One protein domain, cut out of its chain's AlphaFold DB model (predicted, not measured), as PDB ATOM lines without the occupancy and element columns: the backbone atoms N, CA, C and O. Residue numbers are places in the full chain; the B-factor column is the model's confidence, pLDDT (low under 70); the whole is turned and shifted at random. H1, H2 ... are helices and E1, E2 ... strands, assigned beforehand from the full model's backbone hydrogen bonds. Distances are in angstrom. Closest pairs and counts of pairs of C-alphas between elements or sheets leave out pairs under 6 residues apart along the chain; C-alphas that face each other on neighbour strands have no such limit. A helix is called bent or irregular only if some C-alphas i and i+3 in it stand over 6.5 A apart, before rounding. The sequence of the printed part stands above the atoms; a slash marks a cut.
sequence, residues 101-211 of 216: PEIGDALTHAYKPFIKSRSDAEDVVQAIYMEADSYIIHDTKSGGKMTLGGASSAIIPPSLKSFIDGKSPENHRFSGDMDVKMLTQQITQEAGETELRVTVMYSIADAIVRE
ATOM      1  N   PRO A 101     150.759 142.934 150.225       70.50
ATOM      2  CA  PRO A 101     151.485 142.258 151.304       70.50
ATOM      3  C   PRO A 101     151.555 140.729 151.150       70.50
ATOM      4  O   PRO A 101     152.501 140.102 151.615       70.50
ATOM      5  N   GLU A 102     150.564 140.141 150.476       72.75
ATOM      6  CA  GLU A 102     150.400 138.694 150.266       72.75
ATOM      7  C   GLU A 102     150.886 138.241 148.874       72.75
ATOM      8  O   GLU A 102     150.548 137.155 148.400       72.75
ATOM      9  N   ILE A 103     151.679 139.068 148.180       74.44
ATOM     10  CA  ILE A 103     152.140 138.770 146.818       74.44
ATOM     11  C   ILE A 103     152.920 137.449 146.733       74.44
ATOM     12  O   ILE A 103     152.744 136.680 145.787       74.44
ATOM     13  N   GLY A 104     153.728 137.133 147.748       74.19
ATOM     14  CA  GLY A 104     154.436 135.861 147.845       74.19
ATOM     15  C   GLY A 104     153.503 134.653 147.898       74.19
ATOM     16  O   GLY A 104     153.748 133.664 147.206       74.19
ATOM     17  N   ASP A 105     152.393 134.737 148.639       75.25
ATOM     18  CA  ASP A 105     151.407 133.652 148.741       75.25
ATOM     19  C   ASP A 105     150.724 133.396 147.389       75.25
ATOM     20  O   ASP A 105     150.565 132.248 146.967       75.25
ATOM     21  N   ALA A 106     150.391 134.465 146.660       67.62
ATOM     22  CA  ALA A 106     149.806 134.365 145.324       67.62
ATOM     23  C   ALA A 106     150.759 133.711 144.305       67.62
ATOM     24  O   ALA A 106     150.317 132.996 143.402       67.62
ATOM     25  N   LEU A 107     152.068 133.935 144.451       74.25
ATOM     26  CA  LEU A 107     153.096 133.480 143.511       74.25
ATOM     27  C   LEU A 107     153.712 132.121 143.869       74.25
ATOM     28  O   LEU A 107     154.276 131.459 142.996       74.25
ATOM     29  N   THR A 108     153.552 131.654 145.109       74.38
ATOM     30  CA  THR A 108     154.124 130.384 145.595       74.38
ATOM     31  C   THR A 108     153.706 129.184 144.744       74.38
ATOM     32  O   THR A 108     154.488 128.259 144.518       74.38
ATOM     33  N   HIS A 109     152.499 129.213 144.170       66.69
ATOM     34  CA  HIS A 109     152.004 128.131 143.317       66.69
ATOM     35  C   HIS A 109     152.892 127.851 142.095       66.69
ATOM     36  O   HIS A 109     152.983 126.700 141.666       66.69
ATOM     37  N   ALA A 110     153.578 128.865 141.555       67.25
ATOM     38  CA  ALA A 110     154.471 128.701 140.408       67.25
ATOM     39  C   ALA A 110     155.645 127.746 140.695       67.25
ATOM     40  O   ALA A 110     156.172 127.135 139.768       67.25
ATOM     41  N   TYR A 111     156.006 127.568 141.969       75.25
ATOM     42  CA  TYR A 111     157.159 126.777 142.399       75.25
ATOM     43  C   TYR A 111     156.825 125.316 142.722       75.25
ATOM     44  O   TYR A 111     157.731 124.506 142.901       75.25
ATOM     45  N   LYS A 112     155.543 124.926 142.728       73.38
ATOM     46  CA  LYS A 112     155.122 123.540 143.011       73.38
ATOM     47  C   LYS A 112     155.779 122.461 142.142       73.38
ATOM     48  O   LYS A 112     156.052 121.394 142.685       73.38
ATOM     49  N   PRO A 113     156.059 122.674 140.841       71.25
ATOM     50  CA  PRO A 113     156.756 121.675 140.026       71.25
ATOM     51  C   PRO A 113     158.150 121.306 140.558       71.25
ATOM     52  O   PRO A 113     158.587 120.163 140.400       71.25
ATOM     53  N   PHE A 114     158.802 122.251 141.242       71.25
ATOM     54  CA  PHE A 114     160.130 122.096 141.832       71.25
ATOM     55  C   PHE A 114     160.093 121.501 143.243       71.25
ATOM     56  O   PHE A 114     161.137 121.128 143.755       71.25
ATOM     57  N   ILE A 115     158.913 121.381 143.870       76.94
ATOM     58  CA  ILE A 115     158.773 120.962 145.269       76.94
ATOM     59  C   ILE A 115     157.972 119.658 145.365       76.94
ATOM     60  O   ILE A 115     156.742 119.662 145.456       76.94
ATOM     61  N   LYS A 116     158.670 118.517 145.381       79.62
ATOM     62  CA  LYS A 116     158.072 117.178 145.567       79.62
ATOM     63  C   LYS A 116     158.272 116.655 146.987       79.62
ATOM     64  O   LYS A 116     157.574 115.734 147.409       79.62
ATOM     65  N   SER A 117     159.210 117.239 147.722       81.25
ATOM     66  CA  SER A 117     159.552 116.876 149.090       81.25
ATOM     67  C   SER A 117     159.832 118.112 149.949       81.25
ATOM     68  O   SER A 117     159.982 119.222 149.441       81.25
ATOM     69  N   ARG A 118     159.926 117.916 151.270       84.75
ATOM     70  CA  ARG A 118     160.377 118.975 152.186       84.75
ATOM     71  C   ARG A 118     161.801 119.437 151.851       84.75
ATOM     72  O   ARG A 118     162.050 120.629 151.911       84.75
ATOM     73  N   SER A 119     162.694 118.517 151.478       84.75
ATOM     74  CA  SER A 119     164.071 118.855 151.083       84.75
ATOM     75  C   SER A 119     164.081 119.754 149.850       84.75
ATOM     76  O   SER A 119     164.765 120.766 149.841       84.75
ATOM     77  N   ASP A 120     163.249 119.437 148.855       83.69
ATOM     78  CA  ASP A 120     163.136 120.240 147.637       83.69
ATOM     79  C   ASP A 120     162.644 121.661 147.959       83.69
ATOM     80  O   ASP A 120     163.104 122.634 147.372       83.69
ATOM     81  N   ALA A 121     161.723 121.799 148.921       88.25
ATOM     82  CA  ALA A 121     161.255 123.106 149.379       88.25
ATOM     83  C   ALA A 121     162.392 123.924 150.014       88.25
ATOM     84  O   ALA A 121     162.476 125.127 149.780       88.25
ATOM     85  N   GLU A 122     163.276 123.283 150.787       88.44
ATOM     86  CA  GLU A 122     164.460 123.941 151.353       88.44
ATOM     87  C   GLU A 122     165.398 124.439 150.244       88.44
ATOM     88  O   GLU A 122     165.814 125.599 150.279       88.44
ATOM     89  N   ASP A 123     165.658 123.606 149.232       85.50
ATOM     90  CA  ASP A 123     166.509 123.953 148.090       85.50
ATOM     91  C   ASP A 123     165.914 125.107 147.263       85.50
ATOM     92  O   ASP A 123     166.620 126.050 146.894       85.50
ATOM     93  N   VAL A 124     164.597 125.087 147.018       86.81
ATOM     94  CA  VAL A 124     163.879 126.153 146.298       86.81
ATOM     95  C   VAL A 124     163.930 127.473 147.068       86.81
ATOM     96  O   VAL A 124     164.258 128.506 146.481       86.81
ATOM     97  N   VAL A 125     163.651 127.464 148.377       91.88
ATOM     98  CA  VAL A 125     163.723 128.672 149.220       91.88
ATOM     99  C   VAL A 125     165.124 129.268 149.189       91.88
ATOM    100  O   VAL A 125     165.272 130.478 149.022       91.88
ATOM    101  N   GLN A 126     166.158 128.433 149.308       87.88
ATOM    102  CA  GLN A 126     167.546 128.888 149.251       87.88
ATOM    103  C   GLN A 126     167.899 129.472 147.881       87.88
ATOM    104  O   GLN A 126     168.532 130.525 147.817       87.88
ATOM    105  N   ALA A 127     167.463 128.844 146.785       86.31
ATOM    106  CA  ALA A 127     167.709 129.351 145.439       86.31
ATOM    107  C   ALA A 127     167.089 130.742 145.224       86.31
ATOM    108  O   ALA A 127     167.768 131.627 144.697       86.31
ATOM    109  N   ILE A 128     165.845 130.949 145.674       90.69
ATOM    110  CA  ILE A 128     165.147 132.243 145.604       90.69
ATOM    111  C   ILE A 128     165.835 133.277 146.500       90.69
ATOM    112  O   ILE A 128     166.072 134.401 146.065       90.69
ATOM    113  N   TYR A 129     166.196 132.900 147.731       90.88
ATOM    114  CA  TYR A 129     166.896 133.786 148.659       90.88
ATOM    115  C   TYR A 129     168.243 134.249 148.095       90.88
ATOM    116  O   TYR A 129     168.517 135.443 148.088       90.88
ATOM    117  N   MET A 130     169.070 133.333 147.580       86.38
ATOM    118  CA  MET A 130     170.367 133.675 146.987       86.38
ATOM    119  C   MET A 130     170.219 134.550 145.741       86.38
ATOM    120  O   MET A 130     171.052 135.421 145.497       86.38
ATOM    121  N   GLU A 131     169.186 134.310 144.933       87.62
ATOM    122  CA  GLU A 131     168.879 135.158 143.782       87.62
ATOM    123  C   GLU A 131     168.537 136.580 144.233       87.62
ATOM    124  O   GLU A 131     169.110 137.533 143.715       87.62
ATOM    125  N   ALA A 132     167.690 136.723 145.254       88.56
ATOM    126  CA  ALA A 132     167.345 138.013 145.841       88.56
ATOM    127  C   ALA A 132     168.566 138.716 146.452       88.56
ATOM    128  O   ALA A 132     168.795 139.894 146.193       88.56
ATOM    129  N   ASP A 133     169.379 137.983 147.214       87.00
ATOM    130  CA  ASP A 133     170.567 138.487 147.907       87.00
ATOM    131  C   ASP A 133     171.631 139.008 146.927       87.00
ATOM    132  O   ASP A 133     172.214 140.074 147.136       87.00
ATOM    133  N   SER A 134     171.827 138.297 145.811       84.75
ATOM    134  CA  SER A 134     172.796 138.648 144.764       84.75
ATOM    135  C   SER A 134     172.249 139.573 143.671       84.75
ATOM    136  O   SER A 134     173.014 140.008 142.804       84.75
ATOM    137  N   TYR A 135     170.956 139.916 143.708       83.94
ATOM    138  CA  TYR A 135     170.334 140.778 142.709       83.94
ATOM    139  C   TYR A 135     170.929 142.187 142.750       83.94
ATOM    140  O   TYR A 135     171.013 142.807 143.808       83.94
ATOM    141  N   ILE A 136     171.323 142.727 141.597       81.69
ATOM    142  CA  ILE A 136     171.875 144.084 141.526       81.69
ATOM    143  C   ILE A 136     170.719 145.085 141.459       81.69
ATOM    144  O   ILE A 136     169.972 145.139 140.481       81.69
ATOM    145  N   ILE A 137     170.593 145.905 142.498       79.00
ATOM    146  CA  ILE A 137     169.618 146.986 142.609       79.00
ATOM    147  C   ILE A 137     170.299 148.307 142.274       79.00
ATOM    148  O   ILE A 137     171.401 148.602 142.739       79.00
ATOM    149  N   HIS A 138     169.605 149.137 141.502       70.75
ATOM    150  CA  HIS A 138     169.970 150.534 141.352       70.75
ATOM    151  C   HIS A 138     169.262 151.351 142.436       70.75
ATOM    152  O   HIS A 138     168.062 151.610 142.342       70.75
ATOM    153  N   ASP A 139     169.993 151.730 143.484       64.19
ATOM    154  CA  ASP A 139     169.433 152.500 144.590       64.19
ATOM    155  C   ASP A 139     169.309 153.975 144.190       64.19
ATOM    156  O   ASP A 139     170.258 154.767 144.252       64.19
ATOM    157  N   THR A 140     168.104 154.351 143.763       61.47
ATOM    158  CA  THR A 140     167.763 155.731 143.407       61.47
ATOM    159  C   THR A 140     167.667 156.654 144.625       61.47
ATOM    160  O   THR A 140     167.765 157.869 144.457       61.47
ATOM    161  N   LYS A 141     167.546 156.113 145.847       61.38
ATOM    162  CA  LYS A 141     167.501 156.872 147.107       61.38
ATOM    163  C   LYS A 141     168.908 157.204 147.626       61.38
ATOM    164  O   LYS A 141     169.087 158.252 148.238       61.38
ATOM    165  N   SER A 142     169.920 156.394 147.298       57.03
ATOM    166  CA  SER A 142     171.338 156.624 147.646       57.03
ATOM    167  C   SER A 142     172.181 157.214 146.505       57.03
ATOM    168  O   SER A 142     173.376 156.924 146.376       57.03
ATOM    169  N   GLY A 143     171.582 158.051 145.655       60.00
ATOM    170  CA  GLY A 143     172.304 158.770 144.599       60.00
ATOM    171  C   GLY A 143     172.692 157.922 143.381       60.00
ATOM    172  O   GLY A 143     173.656 158.264 142.700       60.00
ATOM    173  N   GLY A 144     171.969 156.829 143.103       63.00
ATOM    174  CA  GLY A 144     172.160 156.000 141.904       63.00
ATOM    175  C   GLY A 144     173.286 154.971 142.020       63.00
ATOM    176  O   GLY A 144     173.886 154.580 141.020       63.00
ATOM    177  N   LYS A 145     173.631 154.547 143.239       74.81
ATOM    178  CA  LYS A 145     174.651 153.513 143.441       74.81
ATOM    179  C   LYS A 145     174.059 152.127 143.209       74.81
ATOM    180  O   LYS A 145     172.932 151.843 143.604       74.81
ATOM    181  N   MET A 146     174.851 151.258 142.588       78.81
ATOM    182  CA  MET A 146     174.521 149.839 142.506       78.81
ATOM    183  C   MET A 146     174.809 149.177 143.853       78.81
ATOM    184  O   MET A 146     175.902 149.329 144.399       78.81
ATOM    185  N   THR A 147     173.827 148.454 144.375       81.75
ATOM    186  CA  THR A 147     173.916 147.675 145.612       81.75
ATOM    187  C   THR A 147     173.383 146.267 145.363       81.75
ATOM    188  O   THR A 147     172.611 146.047 144.430       81.75
ATOM    189  N   LEU A 148     173.837 145.301 146.156       82.31
ATOM    190  CA  LEU A 148     173.280 143.950 146.145       82.31
ATOM    191  C   LEU A 148     171.958 143.937 146.920       82.31
ATOM    192  O   LEU A 148     171.787 144.720 147.855       82.31
ATOM    193  N   GLY A 149     171.040 143.038 146.573       78.62
ATOM    194  CA  GLY A 149     169.754 142.917 147.255       78.62
ATOM    195  C   GLY A 149     169.902 142.635 148.749       78.62
ATOM    196  O   GLY A 149     169.212 143.267 149.548       78.62
ATOM    197  N   GLY A 150     170.894 141.832 149.138       77.38
ATOM    198  CA  GLY A 150     171.251 141.597 150.542       77.38
ATOM    199  C   GLY A 150     171.742 142.832 151.298       77.38
ATOM    200  O   GLY A 150     171.668 142.898 152.522       77.38
ATOM    201  N   ALA A 151     172.231 143.836 150.569       76.38
ATOM    202  CA  ALA A 151     172.689 145.119 151.099       76.38
ATOM    203  C   ALA A 151     171.680 146.256 150.838       76.38
ATOM    204  O   ALA A 151     172.021 147.434 150.955       76.38
ATOM    205  N   SER A 152     170.454 145.914 150.441       76.81
ATOM    206  CA  SER A 152     169.388 146.868 150.148       76.81
ATOM    207  C   SER A 152     168.495 147.140 151.359       76.81
ATOM    208  O   SER A 152     168.646 146.532 152.416       76.81
ATOM    209  N   SER A 153     167.538 148.056 151.204       77.62
ATOM    210  CA  SER A 153     166.483 148.313 152.192       77.62
ATOM    211  C   SER A 153     165.328 147.305 152.156       77.62
ATOM    212  O   SER A 153     164.392 147.445 152.947       77.62
ATOM    213  N   ALA A 154     165.371 146.291 151.282       81.25
ATOM    214  CA  ALA A 154     164.351 145.249 151.238       81.25
ATOM    215  C   ALA A 154     164.324 144.462 152.560       81.25
ATOM    216  O   ALA A 154     165.337 143.949 153.034       81.25
ATOM    217  N   ILE A 155     163.142 144.367 153.168       85.81
ATOM    218  CA  ILE A 155     162.967 143.696 154.457       85.81
ATOM    219  C   ILE A 155     162.880 142.188 154.221       85.81
ATOM    220  O   ILE A 155     161.978 141.722 153.529       85.81
ATOM    221  N   ILE A 156     163.777 141.424 154.849       90.00
ATOM    222  CA  ILE A 156     163.689 139.959 154.899       90.00
ATOM    223  C   ILE A 156     162.604 139.574 155.920       90.00
ATOM    224  O   ILE A 156     162.730 139.934 157.098       90.00
ATOM    225  N   PRO A 157     161.549 138.839 155.520       92.38
ATOM    226  CA  PRO A 157     160.512 138.388 156.439       92.38
ATOM    227  C   PRO A 157     161.061 137.532 157.597       92.38
ATOM    228  O   PRO A 157     162.017 136.775 157.403       92.38
ATOM    229  N   PRO A 158     160.465 137.589 158.807       91.06
ATOM    230  CA  PRO A 158     161.010 136.909 159.985       91.06
ATOM    231  C   PRO A 158     161.130 135.388 159.850       91.06
ATOM    232  O   PRO A 158     162.085 134.808 160.365       91.06
ATOM    233  N   SER A 159     160.175 134.736 159.175       91.62
ATOM    234  CA  SER A 159     160.176 133.275 159.051       91.62
ATOM    235  C   SER A 159     161.265 132.808 158.085       91.62
ATOM    236  O   SER A 159     162.037 131.907 158.421       91.62
ATOM    237  N   LEU A 160     161.423 133.516 156.962       92.12
ATOM    238  CA  LEU A 160     162.550 133.336 156.052       92.12
ATOM    239  C   LEU A 160     163.890 133.585 156.749       92.12
ATOM    240  O   LEU A 160     164.791 132.758 156.651       92.12
ATOM    241  N   LYS A 161     164.014 134.682 157.502       90.50
ATOM    242  CA  LYS A 161     165.236 134.992 158.249       90.50
ATOM    243  C   LYS A 161     165.611 133.863 159.211       90.50
ATOM    244  O   LYS A 161     166.737 133.384 159.178       90.50
ATOM    245  N   SER A 162     164.653 133.388 160.011       88.75
ATOM    246  CA  SER A 162     164.881 132.277 160.942       88.75
ATOM    247  C   SER A 162     165.293 130.983 160.235       88.75
ATOM    248  O   SER A 162     166.077 130.218 160.792       88.75
ATOM    249  N   PHE A 163     164.752 130.718 159.044       89.19
ATOM    250  CA  PHE A 163     165.126 129.561 158.234       89.19
ATOM    251  C   PHE A 163     166.573 129.665 157.728       89.19
ATOM    252  O   PHE A 163     167.336 128.708 157.868       89.19
ATOM    253  N   ILE A 164     166.965 130.823 157.185       86.94
ATOM    254  CA  ILE A 164     168.312 131.054 156.642       86.94
ATOM    255  C   ILE A 164     169.369 131.070 157.753       86.94
ATOM    256  O   ILE A 164     170.391 130.401 157.623       86.94
ATOM    257  N   ASP A 165     169.106 131.741 158.879       83.19
ATOM    258  CA  ASP A 165     170.035 131.809 160.020       83.19
ATOM    259  C   ASP A 165     170.349 130.410 160.597       83.19
ATOM    260  O   ASP A 165     171.443 130.165 161.109       83.19
ATOM    261  N   GLY A 166     169.410 129.461 160.484       73.50
ATOM    262  CA  GLY A 166     169.587 128.065 160.898       73.50
ATOM    263  C   GLY A 166     170.389 127.191 159.922       73.50
ATOM    264  O   GLY A 166     170.702 126.043 160.248       73.50
ATOM    265  N   LYS A 167     170.723 127.692 158.727       69.25
ATOM    266  CA  LYS A 167     171.364 126.947 157.632       69.25
ATOM    267  C   LYS A 167     172.657 127.671 157.223       69.25
ATOM    268  O   LYS A 167     172.668 128.497 156.320       69.25
ATOM    269  N   SER A 168     173.761 127.378 157.918       53.59
ATOM    270  CA  SER A 168     175.064 128.026 157.675       53.59
ATOM    271  C   SER A 168     175.540 127.883 156.208       53.59
ATOM    272  O   SER A 168     175.459 126.775 155.667       53.59
ATOM    273  N   PRO A 169     176.102 128.938 155.573       51.00
ATOM    274  CA  PRO A 169     176.494 128.937 154.155       51.00
ATOM    275  C   PRO A 169     177.602 127.941 153.771       51.00
ATOM    276  O   PRO A 169     177.796 127.657 152.594       51.00
ATOM    277  N   GLU A 170     178.374 127.434 154.734       46.12
ATOM    278  CA  GLU A 170     179.660 126.781 154.440       46.12
ATOM    279  C   GLU A 170     179.567 125.279 154.123       46.12
ATOM    280  O   GLU A 170     180.495 124.717 153.541       46.12
ATOM    281  N   ASN A 171     178.453 124.614 154.448       40.06
ATOM    282  CA  ASN A 171     178.354 123.148 154.363       40.06
ATOM    283  C   ASN A 171     177.403 122.624 153.292       40.06
ATOM    284  O   ASN A 171     177.238 121.408 153.167       40.06
ATOM    285  N   HIS A 172     176.740 123.487 152.533       45.25
ATOM    286  CA  HIS A 172     175.851 123.049 151.465       45.25
ATOM    287  C   HIS A 172     176.448 123.534 150.153       45.25
ATOM    288  O   HIS A 172     176.516 124.724 149.871       45.25
ATOM    289  N   ARG A 173     176.947 122.596 149.339       43.34
ATOM    290  CA  ARG A 173     177.183 122.877 147.923       43.34
ATOM    291  C   ARG A 173     175.810 123.091 147.306       43.34
ATOM    292  O   ARG A 173     175.178 122.138 146.866       43.34
ATOM    293  N   PHE A 174     175.356 124.334 147.348       50.19
ATOM    294  CA  PHE A 174     174.096 124.772 146.783       50.19
ATOM    295  C   PHE A 174     174.122 124.475 145.285       50.19
ATOM    296  O   PHE A 174     174.755 125.194 144.508       50.19
ATOM    297  N   SER A 175     173.449 123.412 144.849       48.41
ATOM    298  CA  SER A 175     172.998 123.358 143.466       48.41
ATOM    299  C   SER A 175     171.817 124.312 143.391       48.41
ATOM    300  O   SER A 175     170.674 123.900 143.537       48.41
ATOM    301  N   GLY A 176     172.100 125.612 143.280       53.31
ATOM    302  CA  GLY A 176     171.059 126.591 143.009       53.31
ATOM    303  C   GLY A 176     170.396 126.170 141.710       53.31
ATOM    304  O   GLY A 176     171.022 126.292 140.658       53.31
ATOM    305  N   ASP A 177     169.200 125.597 141.810       66.75
ATOM    306  CA  ASP A 177     168.475 125.102 140.654       66.75
ATOM    307  C   ASP A 177     168.279 126.285 139.705       66.75
ATOM    308  O   ASP A 177     167.619 127.281 140.028       66.75
ATOM    309  N   MET A 178     168.971 126.226 138.567       66.25
ATOM    310  CA  MET A 178     169.024 127.339 137.633       66.25
ATOM    311  C   MET A 178     167.631 127.636 137.078       66.25
ATOM    312  O   MET A 178     167.320 128.797 136.819       66.25
ATOM    313  N   ASP A 179     166.768 126.623 136.995       64.44
ATOM    314  CA  ASP A 179     165.393 126.773 136.537       64.44
ATOM    315  C   ASP A 179     164.550 127.565 137.550       64.44
ATOM    316  O   ASP A 179     163.787 128.452 137.160       64.44
ATOM    317  N   VAL A 180     164.757 127.345 138.855       71.50
ATOM    318  CA  VAL A 180     164.097 128.107 139.933       71.50
ATOM    319  C   VAL A 180     164.525 129.574 139.905       71.50
ATOM    320  O   VAL A 180     163.686 130.474 140.013       71.50
ATOM    321  N   LYS A 181     165.822 129.843 139.716       75.50
ATOM    322  CA  LYS A 181     166.343 131.214 139.606       75.50
ATOM    323  C   LYS A 181     165.790 131.931 138.380       75.50
ATOM    324  O   LYS A 181     165.309 133.057 138.490       75.50
ATOM    325  N   MET A 182     165.787 131.265 137.226       68.12
ATOM    326  CA  MET A 182     165.242 131.820 135.987       68.12
ATOM    327  C   MET A 182     163.746 132.120 136.095       68.12
ATOM    328  O   MET A 182     163.314 133.199 135.687       68.12
ATOM    329  N   LEU A 183     162.959 131.211 136.680       71.44
ATOM    330  CA  LEU A 183     161.541 131.449 136.949       71.44
ATOM    331  C   LEU A 183     161.350 132.674 137.852       71.44
ATOM    332  O   LEU A 183     160.531 133.542 137.560       71.44
ATOM    333  N   THR A 184     162.144 132.769 138.919       78.19
ATOM    334  CA  THR A 184     162.099 133.883 139.876       78.19
ATOM    335  C   THR A 184     162.399 135.218 139.204       78.19
ATOM    336  O   THR A 184     161.657 136.186 139.390       78.19
ATOM    337  N   GLN A 185     163.437 135.276 138.366       72.12
ATOM    338  CA  GLN A 185     163.759 136.468 137.582       72.12
ATOM    339  C   GLN A 185     162.613 136.856 136.644       72.12
ATOM    340  O   GLN A 185     162.266 138.029 136.569       72.12
ATOM    341  N   GLN A 186     162.002 135.889 135.956       69.44
ATOM    342  CA  GLN A 186     160.906 136.154 135.020       69.44
ATOM    343  C   GLN A 186     159.670 136.708 135.708       69.44
ATOM    344  O   GLN A 186     159.141 137.726 135.272       69.44
ATOM    345  N   ILE A 187     159.232 136.058 136.789       68.75
ATOM    346  CA  ILE A 187     158.062 136.495 137.552       68.75
ATOM    347  C   ILE A 187     158.298 137.913 138.070       68.75
ATOM    348  O   ILE A 187     157.469 138.794 137.887       68.75
ATOM    349  N   THR A 188     159.459 138.167 138.670       74.31
ATOM    350  CA  THR A 188     159.725 139.463 139.301       74.31
ATOM    351  C   THR A 188     160.091 140.561 138.305       74.31
ATOM    352  O   THR A 188     159.934 141.739 138.619       74.31
ATOM    353  N   GLN A 189     160.496 140.241 137.072       68.88
ATOM    354  CA  GLN A 189     160.779 141.252 136.049       68.88
ATOM    355  C   GLN A 189     159.578 142.183 135.809       68.88
ATOM    356  O   GLN A 189     159.760 143.390 135.622       68.88
ATOM    357  N   GLU A 190     158.362 141.647 135.893       64.50
ATOM    358  CA  GLU A 190     157.114 142.386 135.707       64.50
ATOM    359  C   GLU A 190     156.810 143.398 136.826       64.50
ATOM    360  O   GLU A 190     156.095 144.365 136.576       64.50
ATOM    361  N   ALA A 191     157.424 143.262 138.010       64.31
ATOM    362  CA  ALA A 191     157.298 144.236 139.099       64.31
ATOM    363  C   ALA A 191     157.952 145.596 138.777       64.31
ATOM    364  O   ALA A 191     157.703 146.587 139.458       64.31
ATOM    365  N   GLY A 192     158.790 145.661 137.732       65.81
ATOM    366  CA  GLY A 192     159.422 146.891 137.247       65.81
ATOM    367  C   GLY A 192     160.547 147.415 138.146       65.81
ATOM    368  O   GLY A 192     161.711 147.382 137.744       65.81
ATOM    369  N   GLU A 193     160.213 147.889 139.346       72.44
ATOM    370  CA  GLU A 193     161.145 148.517 140.290       72.44
ATOM    371  C   GLU A 193     162.095 147.498 140.929       72.44
ATOM    372  O   GLU A 193     161.666 146.519 141.532       72.44
ATOM    373  N   THR A 194     163.409 147.732 140.848       72.00
ATOM    374  CA  THR A 194     164.425 146.758 141.284       72.00
ATOM    375  C   THR A 194     164.380 146.432 142.779       72.00
ATOM    376  O   THR A 194     164.654 145.298 143.152       72.00
ATOM    377  N   GLU A 195     164.009 147.390 143.634       77.94
ATOM    378  CA  GLU A 195     163.836 147.158 145.082       77.94
ATOM    379  C   GLU A 195     162.563 146.343 145.378       77.94
ATOM    380  O   GLU A 195     162.572 145.425 146.203       77.94
ATOM    381  N   LEU A 196     161.484 146.616 144.635       81.88
ATOM    382  CA  LEU A 196     160.246 145.846 144.712       81.88
ATOM    383  C   LEU A 196     160.473 144.395 144.283       81.88
ATOM    384  O   LEU A 196     159.953 143.485 144.918       81.88
ATOM    385  N   ARG A 197     161.323 144.156 143.275       85.31
ATOM    386  CA  ARG A 197     161.701 142.796 142.855       85.31
ATOM    387  C   ARG A 197     162.281 141.984 143.999       85.31
ATOM    388  O   ARG A 197     161.795 140.889 144.255       85.31
ATOM    389  N   VAL A 198     163.273 142.525 144.702       88.88
ATOM    390  CA  VAL A 198     163.915 141.830 145.828       88.88
ATOM    391  C   VAL A 198     162.921 141.590 146.964       88.88
ATOM    392  O   VAL A 198     162.865 140.491 147.509       88.88
ATOM    393  N   THR A 199     162.053 142.564 147.242       88.69
ATOM    394  CA  THR A 199     160.967 142.410 148.224       88.69
ATOM    395  C   THR A 199     160.008 141.276 147.846       88.69
ATOM    396  O   THR A 199     159.674 140.438 148.685       88.69
ATOM    397  N   VAL A 200     159.607 141.192 146.575       86.88
ATOM    398  CA  VAL A 200     158.743 140.118 146.064       86.88
ATOM    399  C   VAL A 200     159.451 138.763 146.142       86.88
ATOM    400  O   VAL A 200     158.838 137.798 146.586       86.88
ATOM    401  N   MET A 201     160.740 138.671 145.789       91.50
ATOM    402  CA  MET A 201     161.506 137.420 145.915       91.50
ATOM    403  C   MET A 201     161.546 136.921 147.365       91.50
ATOM    404  O   MET A 201     161.256 135.751 147.619       91.50
ATOM    405  N   TYR A 202     161.841 137.800 148.330       93.50
ATOM    406  CA  TYR A 202     161.807 137.435 149.748       93.50
ATOM    407  C   TYR A 202     160.404 137.043 150.220       93.50
ATOM    408  O   TYR A 202     160.270 136.101 150.998       93.50
ATOM    409  N   SER A 203     159.356 137.710 149.728       91.81
ATOM    410  CA  SER A 203     157.964 137.352 150.030       91.81
ATOM    411  C   SER A 203     157.608 135.946 149.525       91.81
ATOM    412  O   SER A 203     157.004 135.168 150.262       91.81
ATOM    413  N   ILE A 204     158.030 135.576 148.308       90.75
ATOM    414  CA  ILE A 204     157.837 134.223 147.752       90.75
ATOM    415  C   ILE A 204     158.562 133.180 148.611       90.75
ATOM    416  O   ILE A 204     157.973 132.169 148.993       90.75
ATOM    417  N   ALA A 205     159.836 133.422 148.927       93.31
ATOM    418  CA  ALA A 205     160.625 132.510 149.749       93.31
ATOM    419  C   ALA A 205     160.003 132.312 151.146       93.31
ATOM    420  O   ALA A 205     159.900 131.180 151.618       93.31
ATOM    421  N   ASP A 206     159.524 133.383 151.785       94.81
ATOM    422  CA  ASP A 206     158.817 133.313 153.071       94.81
ATOM    423  C   ASP A 206     157.516 132.502 152.990       94.81
ATOM    424  O   ASP A 206     157.246 131.667 153.854       94.81
ATOM    425  N   ALA A 207     156.729 132.694 151.931       90.38
ATOM    426  CA  ALA A 207     155.494 131.947 151.728       90.38
ATOM    427  C   ALA A 207     155.746 130.434 151.595       90.38
ATOM    428  O   ALA A 207     155.045 129.642 152.230       90.38
ATOM    429  N   ILE A 208     156.809 130.021 150.895       91.12
ATOM    430  CA  ILE A 208     157.215 128.608 150.816       91.12
ATOM    431  C   ILE A 208     157.667 128.082 152.190       91.12
ATOM    432  O   ILE A 208     157.262 126.986 152.589       91.12
ATOM    433  N   VAL A 209     158.448 128.857 152.958       93.12
ATOM    434  CA  VAL A 209     158.846 128.485 154.333       93.12
ATOM    435  C   VAL A 209     157.620 128.207 155.204       93.12
ATOM    436  O   VAL A 209     157.585 127.197 155.919       93.12
ATOM    437  N   ARG A 210     156.600 129.068 155.123       92.44
ATOM    438  CA  ARG A 210     155.341 128.915 155.863       92.44
ATOM    439  C   ARG A 210     154.518 127.722 155.377       92.44
ATOM    440  O   ARG A 210     154.083 126.926 156.210       92.44
ATOM    441  N   GLU A 211     154.318 127.572 154.066       89.62
ATOM    442  CA  GLU A 211     153.499 126.499 153.478       89.62
ATOM    443  C   GLU A 211     154.060 125.111 153.818       89.62
ATOM    444  O   GLU A 211     153.316 124.221 154.236       89.62
TER     445      GLU A 211
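This is residues 101 to 211 of the 216 residues of an uncharacterized protein of Marinobacter sp (UniProt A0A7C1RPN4). The two longest helices, H5 and H2, lie side by side and run opposite ways as the core, with a small hairpin, E1 and E2, at one end of the body. H3 packs on one side of this pair and H4 on the other, H1 crosses H5, and the long link of residues 166 to 177 wraps round from H3 to H4. The printed part has 111 residues with five named helices and two named strands, in the order H1 H2 E1 E2 H3 H4 H5; the sheet, E1 - E2, is antiparallel. The class is mostly helix, and the whole is compact, with a radius of gyration of the C-alphas of 13.4 A and spans of 44 by 31 by 25 A.

Look first at the hairpin of E1, residues 136 to 139, and E2, residues 145 to 148: N 137 and O 147 are 2.8 A apart and N 139 and O 145 2.9 A, within hydrogen-bond range. The closest C-alphas of E1 and H5, residues 194 to 211, are those of Ile 137 and Thr 194, 5.4 A apart. H5 is the hub, touching four helices. It touches H2, residues 118 to 134, at a shallow tilt of 15 degrees, opposite ways, closest at C-alphas 125 and 205, 5.0 A. With residues 200 to 208 it touches H1, residues 103 to 114, at a steep tilt of 66 degrees, closest at C-alphas 104 and 204, 3.8 A. With residues 202 to 210 it touches H3, residues 158 to 165, about perpendicular at 86 degrees, closest at C-alphas 160 and 206, 4.8 A. H4, residues 178 to 189, touches H5, closest at C-alphas 188 and 197, 5.3 A, and H2, closest at C-alphas 128 and 181, 6.2 A. H1 and H3 are apart. Every O i to N i+4 pair is within hydrogen-bond range in H2, H3, H4 and H5; H1 has 2 of 8, and 6 of 9 O i to N i+3 pairs.

Find C-alpha 103 at (152.140, 138.770, 146.818), where H1 begins; it spans 19.2 A and is irregular, with C-alphas 110 and 113 7.4 A apart. H2 spans 24.4 A, E1 9.3 A, E2 10.0 A, H3 10.4 A and H4 16.2 A. H5 runs 26.0 A from C-alpha 194 at (164.425, 146.758, 141.284) to C-alpha 211 at (153.499, 126.499, 153.478).

The C-alphas farthest apart, of Ser 117 and Gly 143, are 44.0 A apart. The printed part has no cut. The link from H3 to H4 is long. Mean pLDDT of the printed part is 76.9; 29 residues are under 70, among them 139 to 144 and 167 to 179.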